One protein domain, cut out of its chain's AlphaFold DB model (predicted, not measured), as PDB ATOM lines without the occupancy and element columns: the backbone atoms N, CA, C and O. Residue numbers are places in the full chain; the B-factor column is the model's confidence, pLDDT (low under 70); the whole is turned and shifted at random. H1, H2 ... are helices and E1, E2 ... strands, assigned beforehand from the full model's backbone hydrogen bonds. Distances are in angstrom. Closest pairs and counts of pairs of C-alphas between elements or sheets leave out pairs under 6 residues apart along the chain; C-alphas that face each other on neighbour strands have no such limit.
ATOM      1  N   GLY A 292     213.151 153.149 166.623       55.59
ATOM      2  CA  GLY A 292     213.711 152.009 165.891       55.59
ATOM      3  C   GLY A 292     212.674 151.250 165.069       55.59
ATOM      4  O   GLY A 292     213.050 150.550 164.136       55.59
ATOM      5  N   ARG A 293     211.376 151.440 165.355       60.47
ATOM      6  CA  ARG A 293     210.281 150.971 164.494       60.47
ATOM      7  C   ARG A 293     210.067 151.858 163.269       60.47
ATOM      8  O   ARG A 293     209.478 151.396 162.298       60.47
ATOM      9  N   PHE A 294     210.547 153.104 163.291       63.00
ATOM     10  CA  PHE A 294     210.424 154.029 162.170       63.00
ATOM     11  C   PHE A 294     211.751 154.178 161.425       63.00
ATOM     12  O   PHE A 294     212.726 154.735 161.932       63.00
ATOM     13  N   LYS A 295     211.785 153.785 160.152       67.38
ATOM     14  CA  LYS A 295     212.921 154.102 159.280       67.38
ATOM     15  C   LYS A 295     212.719 155.488 158.677       67.38
ATOM     16  O   LYS A 295     211.738 155.746 157.981       67.38
ATOM     17  N   ALA A 296     213.675 156.387 158.907       74.00
ATOM     18  CA  ALA A 296     213.700 157.680 158.233       74.00
ATOM     19  C   ALA A 296     214.016 157.467 156.745       74.00
ATOM     20  O   ALA A 296     215.162 157.212 156.373       74.00
ATOM     21  N   ARG A 297     213.010 157.591 155.878       76.12
ATOM     22  CA  ARG A 297     213.180 157.446 154.427       76.12
ATOM     23  C   ARG A 297     212.950 158.793 153.729       76.12
ATOM     24  O   ARG A 297     212.068 159.573 154.095       76.12
ATOM     25  N   SER A 298     213.778 159.107 152.732       77.31
ATOM     26  CA  SER A 298     213.631 160.333 151.931       77.31
ATOM     27  C   SER A 298     212.762 160.060 150.708       77.31
ATOM     28  O   SER A 298     213.102 159.194 149.911       77.31
ATOM     29  N   ASN A 299     211.690 160.833 150.532       79.69
ATOM     30  CA  ASN A 299     210.823 160.746 149.360       79.69
ATOM     31  C   ASN A 299     211.022 161.969 148.457       79.69
ATOM     32  O   ASN A 299     210.903 163.112 148.924       79.69
ATOM     33  N   TYR A 300     211.307 161.726 147.179       76.06
ATOM     34  CA  TYR A 300     211.491 162.757 146.163       76.06
ATOM     35  C   TYR A 300     210.269 162.830 145.254       76.06
ATOM     36  O   TYR A 300     209.819 161.816 144.729       76.06
ATOM     37  N   ILE A 301     209.789 164.047 144.999       74.25
ATOM     38  CA  ILE A 301     208.851 164.276 143.898       74.25
ATOM     39  C   ILE A 301     209.604 164.052 142.585       74.25
ATOM     40  O   ILE A 301     210.534 164.797 142.269       74.25
ATOM     41  N   LYS A 302     209.193 163.038 141.823       69.12
ATOM     42  CA  LYS A 302     209.728 162.761 140.483       69.12
ATOM     43  C   LYS A 302     209.068 163.695 139.463       69.12
ATOM     44  O   LYS A 302     207.853 163.879 139.511       69.12
ATOM     45  N   SER A 303     209.857 164.308 138.577       57.25
ATOM     46  CA  SER A 303     209.340 165.124 137.470       57.25
ATOM     47  C   SER A 303     208.937 164.246 136.283       57.25
ATOM     48  O   SER A 303     209.581 163.241 136.003       57.25
ATOM     49  N   MET A 304     207.897 164.654 135.555       64.94
ATOM     50  CA  MET A 304     207.430 164.016 134.320       64.94
ATOM     51  C   MET A 304     207.541 165.024 133.165       64.94
ATOM     52  O   MET A 304     206.550 165.613 132.733       64.94
ATOM     53  N   LEU A 305     208.764 165.296 132.699       64.00
ATOM     54  CA  LEU A 305     208.991 166.165 131.537       64.00
ATOM     55  C   LEU A 305     208.897 165.353 130.239       64.00
ATOM     56  O   LEU A 305     209.587 164.349 130.094       64.00
ATOM     57  N   THR A 306     208.080 165.815 129.293       74.75
ATOM     58  CA  THR A 306     208.010 165.272 127.928       74.75
ATOM     59  C   THR A 306     209.079 165.909 127.035       74.75
ATOM     60  O   THR A 306     209.529 167.024 127.305       74.75
ATOM     61  N   GLU A 307     209.466 165.241 125.945       77.81
ATOM     62  CA  GLU A 307     210.513 165.739 125.036       77.81
ATOM     63  C   GLU A 307     210.145 167.095 124.408       77.81
ATOM     64  O   GLU A 307     210.935 168.036 124.409       77.81
ATOM     65  N   LYS A 308     208.869 167.262 124.041       78.81
ATOM     66  CA  LYS A 308     208.302 168.524 123.544       78.81
ATOM     67  C   LYS A 308     208.460 169.695 124.527       78.81
ATOM     68  O   LYS A 308     208.664 170.833 124.108       78.81
ATOM     69  N   ASN A 309     208.385 169.441 125.836       73.31
ATOM     70  CA  ASN A 309     208.560 170.495 126.839       73.31
ATOM     71  C   ASN A 309     210.012 170.994 126.890       73.31
ATOM     72  O   ASN A 309     210.230 172.186 127.106       73.31
ATOM     73  N   LYS A 310     210.997 170.116 126.653       73.50
ATOM     74  CA  LYS A 310     212.417 170.498 126.607       73.50
ATOM     75  C   LYS A 310     212.706 171.410 125.413       73.50
ATOM     76  O   LYS A 310     213.340 172.450 125.582       73.50
ATOM     77  N   GLU A 311     212.179 171.073 124.237       82.50
ATOM     78  CA  GLU A 311     212.339 171.888 123.026       82.50
ATOM     79  C   GLU A 311     211.727 173.286 123.176       82.50
ATOM     80  O   GLU A 311     212.338 174.286 122.794       82.50
ATOM     81  N   ASN A 312     210.538 173.375 123.776       80.06
ATOM     82  CA  ASN A 312     209.867 174.655 124.004       80.06
ATOM     83  C   ASN A 312     210.652 175.558 124.965       80.06
ATOM     84  O   ASN A 312     210.755 176.761 124.725       80.06
ATOM     85  N   HIS A 313     211.244 174.990 126.021       71.44
ATOM     86  CA  HIS A 313     212.098 175.751 126.936       71.44
ATOM     87  C   HIS A 313     213.342 176.302 126.225       71.44
ATOM     88  O   HIS A 313     213.714 177.454 126.450       71.44
ATOM     89  N   MET A 314     213.953 175.516 125.334       78.88
ATOM     90  CA  MET A 314     215.120 175.956 124.567       78.88
ATOM     91  C   MET A 314     214.768 177.095 123.601       78.88
ATOM     92  O   MET A 314     215.461 178.110 123.566       78.88
ATOM     93  N   LYS A 315     213.644 176.986 122.883       83.50
ATOM     94  CA  LYS A 315     213.155 178.046 121.982       83.50
ATOM     95  C   LYS A 315     212.846 179.349 122.723       83.50
ATOM     96  O   LYS A 315     213.179 180.423 122.227       83.50
ATOM     97  N   PHE A 316     212.257 179.263 123.918       79.25
ATOM     98  CA  PHE A 316     211.996 180.435 124.755       79.25
ATOM     99  C   PHE A 316     213.295 181.146 125.151       79.25
ATOM    100  O   PHE A 316     213.407 182.352 124.944       79.25
ATOM    101  N   ALA A 317     214.303 180.411 125.633       75.94
ATOM    102  CA  ALA A 317     215.596 180.989 126.001       75.94
ATOM    103  C   ALA A 317     216.292 181.677 124.811       75.94
ATOM    104  O   ALA A 317     216.803 182.787 124.953       75.94
ATOM    105  N   LEU A 318     216.241 181.069 123.619       80.12
ATOM    106  CA  LEU A 318     216.824 181.635 122.398       80.12
ATOM    107  C   LEU A 318     216.153 182.949 121.955       80.12
ATOM    108  O   LEU A 318     216.810 183.790 121.349       80.12
ATOM    109  N   SER A 319     214.876 183.174 122.287       80.50
ATOM    110  CA  SER A 319     214.135 184.380 121.870       80.50
ATOM    111  C   SER A 319     214.642 185.697 122.490       80.50
ATOM    112  O   SER A 319     214.369 186.790 121.968       80.50
ATOM    113  N   PHE A 320     215.410 185.604 123.581       74.75
ATOM    114  CA  PHE A 320     216.014 186.745 124.279       74.75
ATOM    115  C   PHE A 320     217.382 187.147 123.720       74.75
ATOM    116  O   PHE A 320     217.906 188.203 124.080       74.75
ATOM    117  N   LEU A 321     217.940 186.341 122.816       82.06
ATOM    118  CA  LEU A 321     219.188 186.631 122.128       82.06
ATOM    119  C   LEU A 321     218.908 187.441 120.858       82.06
ATOM    120  O   LEU A 321     217.987 187.150 120.095       82.06
ATOM    121  N   SER A 322     219.711 188.477 120.631       75.25
ATOM    122  CA  SER A 322     219.760 189.222 119.372       75.25
ATOM    123  C   SER A 322     221.126 189.013 118.715       75.25
ATOM    124  O   SER A 322     222.129 188.954 119.428       75.25
ATOM    125  N   PRO A 323     221.202 188.831 117.385       71.44
ATOM    126  CA  PRO A 323     222.483 188.709 116.700       71.44
ATOM    127  C   PRO A 323     223.293 190.002 116.838       71.44
ATOM    128  O   PRO A 323     222.770 191.094 116.626       71.44
ATOM    129  N   TRP A 324     224.570 189.864 117.167       70.81
ATOM    130  CA  TRP A 324     225.583 190.910 117.114       70.81
ATOM    131  C   TRP A 324     226.624 190.547 116.045       70.81
ATOM    132  O   TRP A 324     226.608 189.451 115.479       70.81
ATOM    133  N   SER A 325     227.520 191.475 115.715       68.81
ATOM    134  CA  SER A 325     228.559 191.235 114.718       68.81
ATOM    135  C   SER A 325     229.467 190.048 115.084       68.81
ATOM    136  O   SER A 325     229.768 189.791 116.252       68.81
ATOM    137  N   GLN A 326     229.895 189.323 114.041       59.84
ATOM    138  CA  GLN A 326     230.794 188.159 114.088       59.84
ATOM    139  C   GLN A 326     230.299 186.962 114.920       59.84
ATOM    140  O   GLN A 326     231.059 186.357 115.667       59.84
ATOM    141  N   GLY A 327     229.021 186.588 114.780       66.06
ATOM    142  CA  GLY A 327     228.487 185.349 115.370       66.06
ATOM    143  C   GLY A 327     228.241 185.412 116.880       66.06
ATOM    144  O   GLY A 327     227.847 184.413 117.476       66.06
ATOM    145  N   ASN A 328     228.430 186.579 117.495       66.12
ATOM    146  CA  ASN A 328     228.095 186.804 118.893       66.12
ATOM    147  C   ASN A 328     226.609 187.138 119.049       66.12
ATOM    148  O   ASN A 328     225.982 187.702 118.154       66.12
ATOM    149  N   HIS A 329     226.041 186.825 120.211       76.50
ATOM    150  CA  HIS A 329     224.679 187.207 120.571       76.50
ATOM    151  C   HIS A 329     224.699 188.173 121.750       76.50
ATOM    152  O   HIS A 329     225.430 187.965 122.717       76.50
ATOM    153  N   VAL A 330     223.865 189.207 121.692       76.44
ATOM    154  CA  VAL A 330     223.664 190.151 122.794       76.44
ATOM    155  C   VAL A 330     222.243 189.994 123.323       76.44
ATOM    156  O   VAL A 330     221.286 189.849 122.556       76.44
ATOM    157  N   LEU A 331     222.105 189.983 124.647       74.00
ATOM    158  CA  LEU A 331     220.804 189.990 125.311       74.00
ATOM    159  C   LEU A 331     220.104 191.322 125.028       74.00
ATOM    160  O   LEU A 331     220.709 192.387 125.147       74.00
ATOM    161  N   LYS A 332     218.824 191.272 124.653       76.50
ATOM    162  CA  LYS A 332     218.019 192.488 124.452       76.50
ATOM    163  C   LYS A 332     218.016 193.335 125.737       76.50
ATOM    164  O   LYS A 332     218.023 192.787 126.833       76.50
ATOM    165  N   ASN A 333     217.970 194.665 125.610       68.19
ATOM    166  CA  ASN A 333     218.062 195.599 126.748       68.19
ATOM    167  C   ASN A 333     216.850 195.572 127.708       68.19
ATOM    168  O   ASN A 333     216.906 196.177 128.771       68.19
ATOM    169  N   MET A 334     215.770 194.879 127.329       72.75
ATOM    170  CA  MET A 334     214.566 194.632 128.128       72.75
ATOM    171  C   MET A 334     213.901 195.887 128.732       72.75
ATOM    172  O   MET A 334     213.113 195.769 129.663       72.75
ATOM    173  N   TYR A 335     214.133 197.086 128.184       66.75
ATOM    174  CA  TYR A 335     213.568 198.329 128.740       66.75
ATOM    175  C   TYR A 335     212.040 198.439 128.633       66.75
ATOM    176  O   TYR A 335     211.435 199.229 129.360       66.75
ATOM    177  N   ASP A 336     211.431 197.618 127.779       74.50
ATOM    178  CA  ASP A 336     209.979 197.489 127.632       74.50
ATOM    179  C   ASP A 336     209.387 196.378 128.519       74.50
ATOM    180  O   ASP A 336     208.200 196.067 128.424       74.50
ATOM    181  N   PHE A 337     210.195 195.766 129.391       72.62
ATOM    182  CA  PHE A 337     209.769 194.695 130.285       72.62
ATOM    183  C   PHE A 337     209.602 195.217 131.712       72.62
ATOM    184  O   PHE A 337     210.418 195.973 132.237       72.62
ATOM    185  N   VAL A 338     208.537 194.767 132.370       75.00
ATOM    186  CA  VAL A 338     208.422 194.847 133.826       75.00
ATOM    187  C   VAL A 338     209.052 193.580 134.381       75.00
ATOM    188  O   VAL A 338     208.606 192.475 134.064       75.00
ATOM    189  N   HIS A 339     210.098 193.729 135.191       73.12
ATOM    190  CA  HIS A 339     210.714 192.588 135.852       73.12
ATOM    191  C   HIS A 339     209.848 192.204 137.042       73.12
ATOM    192  O   HIS A 339     209.799 192.906 138.050       73.12
ATOM    193  N   VAL A 340     209.134 191.098 136.887       73.00
ATOM    194  CA  VAL A 340     208.373 190.483 137.964       73.00
ATOM    195  C   VAL A 340     209.285 189.492 138.675       73.00
ATOM    196  O   VAL A 340     209.761 188.539 138.059       73.00
ATOM    197  N   ASP A 341     209.521 189.715 139.963       65.44
ATOM    198  CA  ASP A 341     210.052 188.704 140.863       65.44
ATOM    199  C   ASP A 341     208.888 188.001 141.569       65.44
ATOM    200  O   ASP A 341     208.170 188.555 142.406       65.44
ATOM    201  N   GLU A 342     208.679 186.747 141.192       71.44
ATOM    202  CA  GLU A 342     207.691 185.890 141.825       71.44
ATOM    203  C   GLU A 342     208.395 185.000 142.843       71.44
ATOM    204  O   GLU A 342     209.093 184.037 142.499       71.44
ATOM    205  N   LYS A 343     208.156 185.262 144.127       74.19
ATOM    206  CA  LYS A 343     208.612 184.355 145.172       74.19
ATOM    207  C   LYS A 343     207.564 183.281 145.406       74.19
ATOM    208  O   LYS A 343     206.528 183.494 146.033       74.19
ATOM    209  N   TRP A 344     207.855 182.090 144.902       71.75
ATOM    210  CA  TRP A 344     206.979 180.931 145.009       71.75
ATOM    211  C   TRP A 344     207.286 180.101 146.263       71.75
ATOM    212  O   TRP A 344     208.357 179.499 146.376       71.75
ATOM    213  N   PHE A 345     206.320 179.976 147.172       70.06
ATOM    214  CA  PHE A 345     206.361 179.003 148.263       70.06
ATOM    215  C   PHE A 345     205.642 177.735 147.834       70.06
ATOM    216  O   PHE A 345     204.437 177.729 147.596       70.06
ATOM    217  N   PHE A 346     206.382 176.638 147.731       76.50
ATOM    218  CA  PHE A 346     205.791 175.344 147.426       76.50
ATOM    219  C   PHE A 346     204.959 174.866 148.620       76.50
ATOM    220  O   PHE A 346     205.493 174.721 149.718       76.50
ATOM    221  N   MET A 347     203.692 174.521 148.382       77.69
ATOM    222  CA  MET A 347     202.810 173.880 149.366       77.69
ATOM    223  C   MET A 347     203.434 172.591 149.928       77.69
ATOM    224  O   MET A 347     203.124 172.146 151.030       77.69
ATOM    225  N   THR A 348     204.353 171.971 149.180       75.50
ATOM    226  CA  THR A 348     205.098 170.803 149.641       75.50
ATOM    227  C   THR A 348     206.549 170.803 149.155       75.50
ATOM    228  O   THR A 348     206.853 171.220 148.039       75.50
ATOM    229  N   LYS A 349     207.478 170.307 149.986       79.00
ATOM    230  CA  LYS A 349     208.909 170.226 149.640       79.00
ATOM    231  C   LYS A 349     209.169 169.101 148.631       79.00
ATOM    232  O   LYS A 349     208.610 168.009 148.758       79.00
ATOM    233  N   VAL A 350     210.078 169.340 147.679       75.88
ATOM    234  CA  VAL A 350     210.514 168.341 146.678       75.88
ATOM    235  C   VAL A 350     211.104 167.107 147.356       75.88
ATOM    236  O   VAL A 350     210.719 165.989 147.034       75.88
ATOM    237  N   LYS A 351     211.975 167.325 148.345       81.25
ATOM    238  CA  LYS A 351     212.493 166.295 149.244       81.25
ATOM    239  C   LYS A 351     211.839 166.465 150.609       81.25
ATOM    240  O   LYS A 351     211.934 167.538 151.207       81.25
ATOM    241  N   ARG A 352     211.200 165.413 151.112       79.88
ATOM    242  CA  ARG A 352     210.667 165.370 152.480       79.88
ATOM    243  C   ARG A 352     211.136 164.084 153.152       79.88
ATOM    244  O   ARG A 352     211.186 163.036 152.510       79.88
ATOM    245  N   LYS A 353     211.541 164.192 154.419       79.62
ATOM    246  CA  LYS A 353     211.814 163.031 155.267       79.62
ATOM    247  C   LYS A 353     210.490 162.575 155.870       79.62
ATOM    248  O   LYS A 353     209.761 163.411 156.404       79.62
ATOM    249  N   PHE A 354     210.199 161.289 155.746       78.19
ATOM    250  CA  PHE A 354     209.067 160.633 156.389       78.19
ATOM    251  C   PHE A 354     209.603 159.584 157.366       78.19
ATOM    252  O   PHE A 354     210.629 158.954 157.094       78.19
ATOM    253  N   TYR A 355     208.919 159.436 158.496       78.12
ATOM    254  CA  TYR A 355     209.107 158.338 159.439       78.12
ATOM    255  C   TYR A 355     208.013 157.325 159.124       78.12
ATOM    256  O   TYR A 355     206.840 157.676 159.184       78.12
ATOM    257  N   VAL A 356     208.415 156.141 158.680       81.25
ATOM    258  CA  VAL A 356     207.530 155.101 158.141       81.25
ATOM    259  C   VAL A 356     207.868 153.800 158.861       81.25
ATOM    260  O   VAL A 356     209.051 153.588 159.167       81.25
ATOM    261  N   TYR A 357     206.870 152.963 159.152       76.44
ATOM    262  CA  TYR A 357     207.119 151.632 159.715       76.44
ATOM    263  C   TYR A 357     207.925 150.748 158.742       76.44
ATOM    264  O   TYR A 357     208.119 151.092 157.572       76.44
ATOM    265  N   GLU A 358     208.489 149.634 159.219       71.38
ATOM    266  CA  GLU A 358     209.314 148.769 158.361       71.38
ATOM    267  C   GLU A 358     208.521 148.131 157.215       71.38
ATOM    268  O   GLU A 358     209.046 148.027 156.101       71.38
ATOM    269  N   ASP A 359     207.277 147.765 157.504       78.56
ATOM    270  CA  ASP A 359     206.289 147.106 156.650       78.56
ATOM    271  C   ASP A 359     205.390 148.083 155.876       78.56
ATOM    272  O   ASP A 359     204.654 147.673 154.984       78.56
ATOM    273  N   GLU A 360     205.466 149.381 156.173       80.38
ATOM    274  CA  GLU A 360     204.644 150.392 155.517       80.38
ATOM    275  C   GLU A 360     205.310 150.902 154.225       80.38
ATOM    276  O   GLU A 360     206.484 151.302 154.179       80.38
ATOM    277  N   GLU A 361     204.541 150.904 153.137       78.38
ATOM    278  CA  GLU A 361     204.989 151.457 151.867       78.38
ATOM    279  C   GLU A 361     204.995 152.987 151.900       78.38
ATOM    280  O   GLU A 361     204.066 153.658 152.350       78.38
ATOM    281  N   MET A 362     206.065 153.577 151.372       78.00
ATOM    282  CA  MET A 362     206.174 155.026 151.291       78.00
ATOM    283  C   MET A 362     205.139 155.583 150.308       78.00
ATOM    284  O   MET A 362     205.158 155.235 149.131       78.00
ATOM    285  N   ALA A 363     204.323 156.539 150.762       77.12
ATOM    286  CA  ALA A 363     203.325 157.197 149.921       77.12
ATOM    287  C   ALA A 363     203.916 157.703 148.589       77.12
ATOM    288  O   ALA A 363     204.893 158.464 148.567       77.12
ATOM    289  N   LEU A 364     203.301 157.320 147.469       76.06
ATOM    290  CA  LEU A 364     203.707 157.787 146.148       76.06
ATOM    291  C   LEU A 364     203.464 159.300 146.039       76.06
ATOM    292  O   LEU A 364     202.344 159.785 146.188       76.06
ATOM    293  N   ARG A 365     204.523 160.062 145.753       79.38
ATOM    294  CA  ARG A 365     204.443 161.512 145.530       79.38
ATOM    295  C   ARG A 365     204.846 161.837 144.101       79.38
ATOM    296  O   ARG A 365     206.023 162.025 143.800       79.38
ATOM    297  N   SER A 366     203.857 161.929 143.224       72.44
ATOM    298  CA  SER A 366     204.036 162.339 141.832       72.44
ATOM    299  C   SER A 366     203.456 163.728 141.590       72.44
ATOM    300  O   SER A 366     202.335 164.022 141.998       72.44
ATOM    301  N   ALA A 367     204.198 164.568 140.876       71.62
ATOM    302  CA  ALA A 367     203.691 165.798 140.275       71.62
ATOM    303  C   ALA A 367     204.217 165.857 138.839       71.62
ATOM    304  O   ALA A 367     205.353 165.447 138.600       71.62
ATOM    305  N   LYS A 368     203.447 166.375 137.868       65.56
ATOM    306  CA  LYS A 368     203.918 166.366 136.467       65.56
ATOM    307  C   LYS A 368     205.214 167.175 136.302       65.56
ATOM    308  O   LYS A 368     206.076 166.824 135.511       65.56
ATOM    309  N   HIS A 369     205.410 168.223 137.102       67.44
ATOM    310  CA  HIS A 369     206.674 168.953 137.181       67.44
ATOM    311  C   HIS A 369     206.836 169.610 138.560       67.44
ATOM    312  O   HIS A 369     205.833 169.915 139.207       67.44
ATOM    313  N   LYS A 370     208.073 169.924 138.989       66.94
ATOM    314  CA  LYS A 370     208.322 170.724 140.211       66.94
ATOM    315  C   LYS A 370     207.506 172.022 140.199       66.94
ATOM    316  O   LYS A 370     207.012 172.444 141.237       66.94
ATOM    317  N   ASN A 371     207.312 172.624 139.024       65.00
ATOM    318  CA  ASN A 371     206.541 173.863 138.887       65.00
ATOM    319  C   ASN A 371     205.023 173.703 139.036       65.00
ATOM    320  O   ASN A 371     204.366 174.718 139.211       65.00
ATOM    321  N   GLN A 372     204.499 172.475 138.981       68.38
ATOM    322  CA  GLN A 372     203.075 172.167 139.170       68.38
ATOM    323  C   GLN A 372     202.738 171.693 140.585       68.38
ATOM    324  O   GLN A 372     201.581 171.409 140.883       68.38
ATOM    325  N   ILE A 373     203.730 171.601 141.474       76.50
ATOM    326  CA  ILE A 373     203.437 171.605 142.906       76.50
ATOM    327  C   ILE A 373     202.656 172.894 143.168       76.50
ATOM    328  O   ILE A 373     203.104 173.947 142.718       76.50
ATOM    329  N   MET A 374     201.511 172.818 143.855       76.25
ATOM    330  CA  MET A 374     200.775 174.020 144.249       76.25
ATOM    331  C   MET A 374     201.744 174.984 144.923       76.25
ATOM    332  O   MET A 374     202.443 174.614 145.871       76.25
ATOM    333  N   LYS A 375     201.822 176.201 144.400       77.75
ATOM    334  CA  LYS A 375     202.659 177.251 144.954       77.75
ATOM    335  C   LYS A 375     201.768 178.399 145.381       77.75
ATOM    336  O   LYS A 375     200.821 178.738 144.680       77.75
ATOM    337  N   VAL A 376     202.114 179.006 146.501       74.75
ATOM    338  CA  VAL A 376     201.610 180.324 146.873       74.75
ATOM    339  C   VAL A 376     202.629 181.333 146.362       74.75
ATOM    340  O   VAL A 376     203.822 181.198 146.647       74.75
ATOM    341  N   MET A 377     202.177 182.278 145.544       77.81
ATOM    342  CA  MET A 377     203.029 183.314 144.973       77.81
ATOM    343  C   MET A 377     202.955 184.567 145.834       77.81
ATOM    344  O   MET A 377     201.861 185.017 146.169       77.81
ATOM    345  N   PHE A 378     204.110 185.146 146.132       72.25
ATOM    346  CA  PHE A 378     204.202 186.555 146.484       72.25
ATOM    347  C   PHE A 378     204.773 187.290 145.281       72.25
ATOM    348  O   PHE A 378     205.787 186.871 144.716       72.25
ATOM    349  N   PHE A 379     204.075 188.344 144.877       78.62
ATOM    350  CA  PHE A 379     204.385 189.126 143.694       78.62
ATOM    351  C   PHE A 379     205.096 190.406 144.117       78.62
ATOM    352  O   PHE A 379     204.526 191.216 144.852       78.62
ATOM    353  N   ALA A 380     206.318 190.587 143.630       77.88
ATOM    354  CA  ALA A 380     206.993 191.871 143.617       77.88
ATOM    355  C   ALA A 380     207.384 192.176 142.172       77.88
ATOM    356  O   ALA A 380     207.904 191.328 141.461       77.88
ATOM    357  N   ALA A 381     207.127 193.381 141.706       80.44
ATOM    358  CA  ALA A 381     207.505 193.824 140.383       80.44
ATOM    359  C   ALA A 381     208.282 195.124 140.497       80.44
ATOM    360  O   ALA A 381     207.954 196.003 141.293       80.44
ATOM    361  N   VAL A 382     209.318 195.232 139.679       76.81
ATOM    362  CA  VAL A 382     210.066 196.465 139.500       76.81
ATOM    363  C   VAL A 382     209.858 196.905 138.061       76.81
ATOM    364  O   VAL A 382     210.388 196.329 137.109       76.81
ATOM    365  N   ALA A 383     209.020 197.919 137.907       80.25
ATOM    366  CA  ALA A 383     208.893 198.684 136.687       80.25
ATOM    367  C   ALA A 383     209.992 199.747 136.625       80.25
ATOM    368  O   ALA A 383     210.609 200.114 137.626       80.25
ATOM    369  N   ARG A 384     210.217 200.294 135.432       79.62
ATOM    370  CA  ARG A 384     211.078 201.464 135.274       79.62
ATOM    371  C   ARG A 384     210.552 202.606 136.159       79.62
ATOM    372  O   ARG A 384     209.375 202.947 136.013       79.62
ATOM    373  N   PRO A 385     211.388 203.226 137.006       80.00
ATOM    374  CA  PRO A 385     210.973 204.393 137.764       80.00
ATOM    375  C   PRO A 385     210.511 205.519 136.833       80.00
ATOM    376  O   PRO A 385     211.136 205.775 135.798       80.00
ATOM    377  N   ARG A 386     209.394 206.172 137.163       81.62
ATOM    378  CA  ARG A 386     208.804 207.243 136.343       81.62
ATOM    379  C   ARG A 386     208.436 208.427 137.217       81.62
ATOM    380  O   ARG A 386     207.916 208.263 138.315       81.62
ATOM    381  N   TYR A 387     208.670 209.628 136.708       82.25
ATOM    382  CA  TYR A 387     208.207 210.840 137.366       82.25
ATOM    383  C   TYR A 387     206.734 211.088 137.031       82.25
ATOM    384  O   TYR A 387     206.368 211.119 135.856       82.25
ATOM    385  N   ASP A 388     205.897 211.265 138.053       83.50
ATOM    386  CA  ASP A 388     204.510 211.682 137.878       83.50
ATOM    387  C   ASP A 388     204.397 213.201 138.050       83.50
ATOM    388  O   ASP A 388     204.501 213.748 139.151       83.50
ATOM    389  N   TYR A 389     204.144 213.884 136.934       82.88
ATOM    390  CA  TYR A 389     204.004 215.336 136.877       82.88
ATOM    391  C   TYR A 389     202.783 215.865 137.645       82.88
ATOM    392  O   TYR A 389     202.809 217.019 138.075       82.88
ATOM    393  N   LYS A 390     201.729 215.057 137.853       84.00
ATOM    394  CA  LYS A 390     200.525 215.489 138.588       84.00
ATOM    395  C   LYS A 390     200.732 215.453 140.097       84.00
ATOM    396  O   LYS A 390     200.380 216.411 140.779       84.00
ATOM    397  N   SER A 391     201.317 214.378 140.622       79.06
ATOM    398  CA  SER A 391     201.612 214.255 142.056       79.06
ATOM    399  C   SER A 391     202.955 214.874 142.468       79.06
ATOM    400  O   SER A 391     203.238 214.957 143.664       79.06
ATOM    401  N   ARG A 392     203.775 215.321 141.499       84.94
ATOM    402  CA  ARG A 392     205.155 215.823 141.673       84.94
ATOM    403  C   ARG A 392     206.061 214.848 142.433       84.94
ATOM    404  O   ARG A 392     206.991 215.269 143.123       84.94
ATOM    405  N   ARG A 393     205.803 213.545 142.324       82.88
ATOM    406  CA  ARG A 393     206.557 212.484 143.007       82.88
ATOM    407  C   ARG A 393     207.179 211.535 141.992       82.88
ATOM    408  O   ARG A 393     206.667 211.336 140.893       82.88
ATOM    409  N   PHE A 394     208.309 210.952 142.371       83.00
ATOM    410  CA  PHE A 394     208.958 209.911 141.590       83.00
ATOM    411  C   PHE A 394     208.389 208.561 142.023       83.00
ATOM    412  O   PHE A 394     208.480 208.199 143.195       83.00
ATOM    413  N   PHE A 395     207.772 207.838 141.096       81.19
ATOM    414  CA  PHE A 395     207.421 206.447 141.310       81.19
ATOM    415  C   PHE A 395     208.705 205.626 141.191       81.19
ATOM    416  O   PHE A 395     209.337 205.613 140.135       81.19
ATOM    417  N   ASP A 396     209.106 204.967 142.275       76.56
ATOM    418  CA  ASP A 396     210.366 204.223 142.380       76.56
ATOM    419  C   ASP A 396     210.353 202.880 141.630       76.56
ATOM    420  O   ASP A 396     211.340 202.146 141.648       76.56
ATOM    421  N   GLY A 397     209.251 202.576 140.940       77.94
ATOM    422  CA  GLY A 397     209.103 201.385 140.122       77.94
ATOM    423  C   GLY A 397     208.617 200.161 140.888       77.94
ATOM    424  O   GLY A 397     208.268 199.176 140.246       77.94
ATOM    425  N   LYS A 398     208.559 200.186 142.225       81.25
ATOM    426  CA  LYS A 398     208.246 198.997 143.028       81.25
ATOM    427  C   LYS A 398     206.734 198.806 143.166       81.25
ATOM    428  O   LYS A 398     206.017 199.704 143.598       81.25
ATOM    429  N   LEU A 399     206.246 197.622 142.810       74.06
ATOM    430  CA  LEU A 399     204.844 197.204 142.905       74.06
ATOM    431  C   LEU A 399     204.785 195.842 143.598       74.06
ATOM    432  O   LEU A 399     205.313 194.880 143.057       74.06
ATOM    433  N   GLY A 400     204.146 195.719 144.759       75.38
ATOM    434  CA  GLY A 400     204.030 194.424 145.446       75.38
ATOM    435  C   GLY A 400     204.129 194.509 146.966       75.38
ATOM    436  O   GLY A 400     204.037 195.602 147.523       75.38
ATOM    437  N   ILE A 401     204.267 193.337 147.598       63.34
ATOM    438  CA  ILE A 401     204.332 193.131 149.062       63.34
ATOM    439  C   ILE A 401     205.723 193.390 149.640       63.34
ATOM    440  O   ILE A 401     206.713 192.951 149.010       63.34
TER     441      ILE A 401
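This is residues 292 to 401 of the 401 residues of an uncharacterized protein of Aphanomyces invadans (UniProt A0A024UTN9). This is an open, flattened frame: three small antiparallel sheets make one long ribbon, with the pair E1 and E5 at one end, E4, E6 and E9 in the middle, and the hairpin E7 and E8 at the other end. To one side of the ribbon, across an empty gap, the single helix H1 leads to the small hairpin E2 and E3, after which the chain returns to E4. The printed part has 110 residues, with one named helix and nine named strands in the order E1 H1 E2 E3 E4 E5 E6 E7 E8 E9; the class is mixed, helices and strands. It is extended, with a radius of gyration of the C-alphas of 22.5 A, and spans 69 by 46 by 20 A, only just flat.

E1, residues 294 to 300, is the antiparallel neighbour of E5, residues 351 to 357, at 149 degrees between directions; N 297 and O 354 are 3.0 A apart, within hydrogen-bond range. H1, residues 307 to 318, has every O i to N i+4 pair within that range. E2, residues 321 to 323, and E3, residues 329 to 331, form a hairpin, with N 322 and O 330 at 2.8 A. E4, residues 339 to 346, is antiparallel to E6, residues 375 to 382, at 161 degrees, with N 341 and O 380 at 2.7 A. H1 is not on the sheet of E4, E6 and E9, residues 398 to 400, and is apart from each of these strands. E6 is the inner strand and the antiparallel neighbour of E9, at 161 degrees between directions, with N 381 and O 399 within hydrogen-bond range at 2.7 A. E7, residues 386 to 388, and E8, residues 393 to 395, form a hairpin, with N 395 and O 386 at 2.8 A. E8 runs on into E9 across a break of 2 residues, at 62 degrees.

E1 begins at C-alpha 294, (210.424, 154.029, 162.170), and is 18.3 A long. H1 starts at C-alpha 307, (210.513, 165.739, 125.036), and is 17.3 A long. E4 and E6 are 21.3 A each, and E5 is 18.8 A. E2, E3, E7, E8 and E9 have three residues each; E9 ends at C-alpha 400, (204.030, 194.424, 145.446).

The C-alphas of Asp 359 and Tyr 389, the two farthest apart, are 71.1 A apart. The printed part has no cut and ends at the chain's last residue, 401. The link from E5 to E6, residues 358 to 374, is long. Residues 307 to 317 of H1 and residues 388 to 393 stand free. The mean pLDDT of the printed part is 74.9, and 21 residues are under 70, among them 292 to 295, 302 to 305, 325 to 328 and 368 to 372.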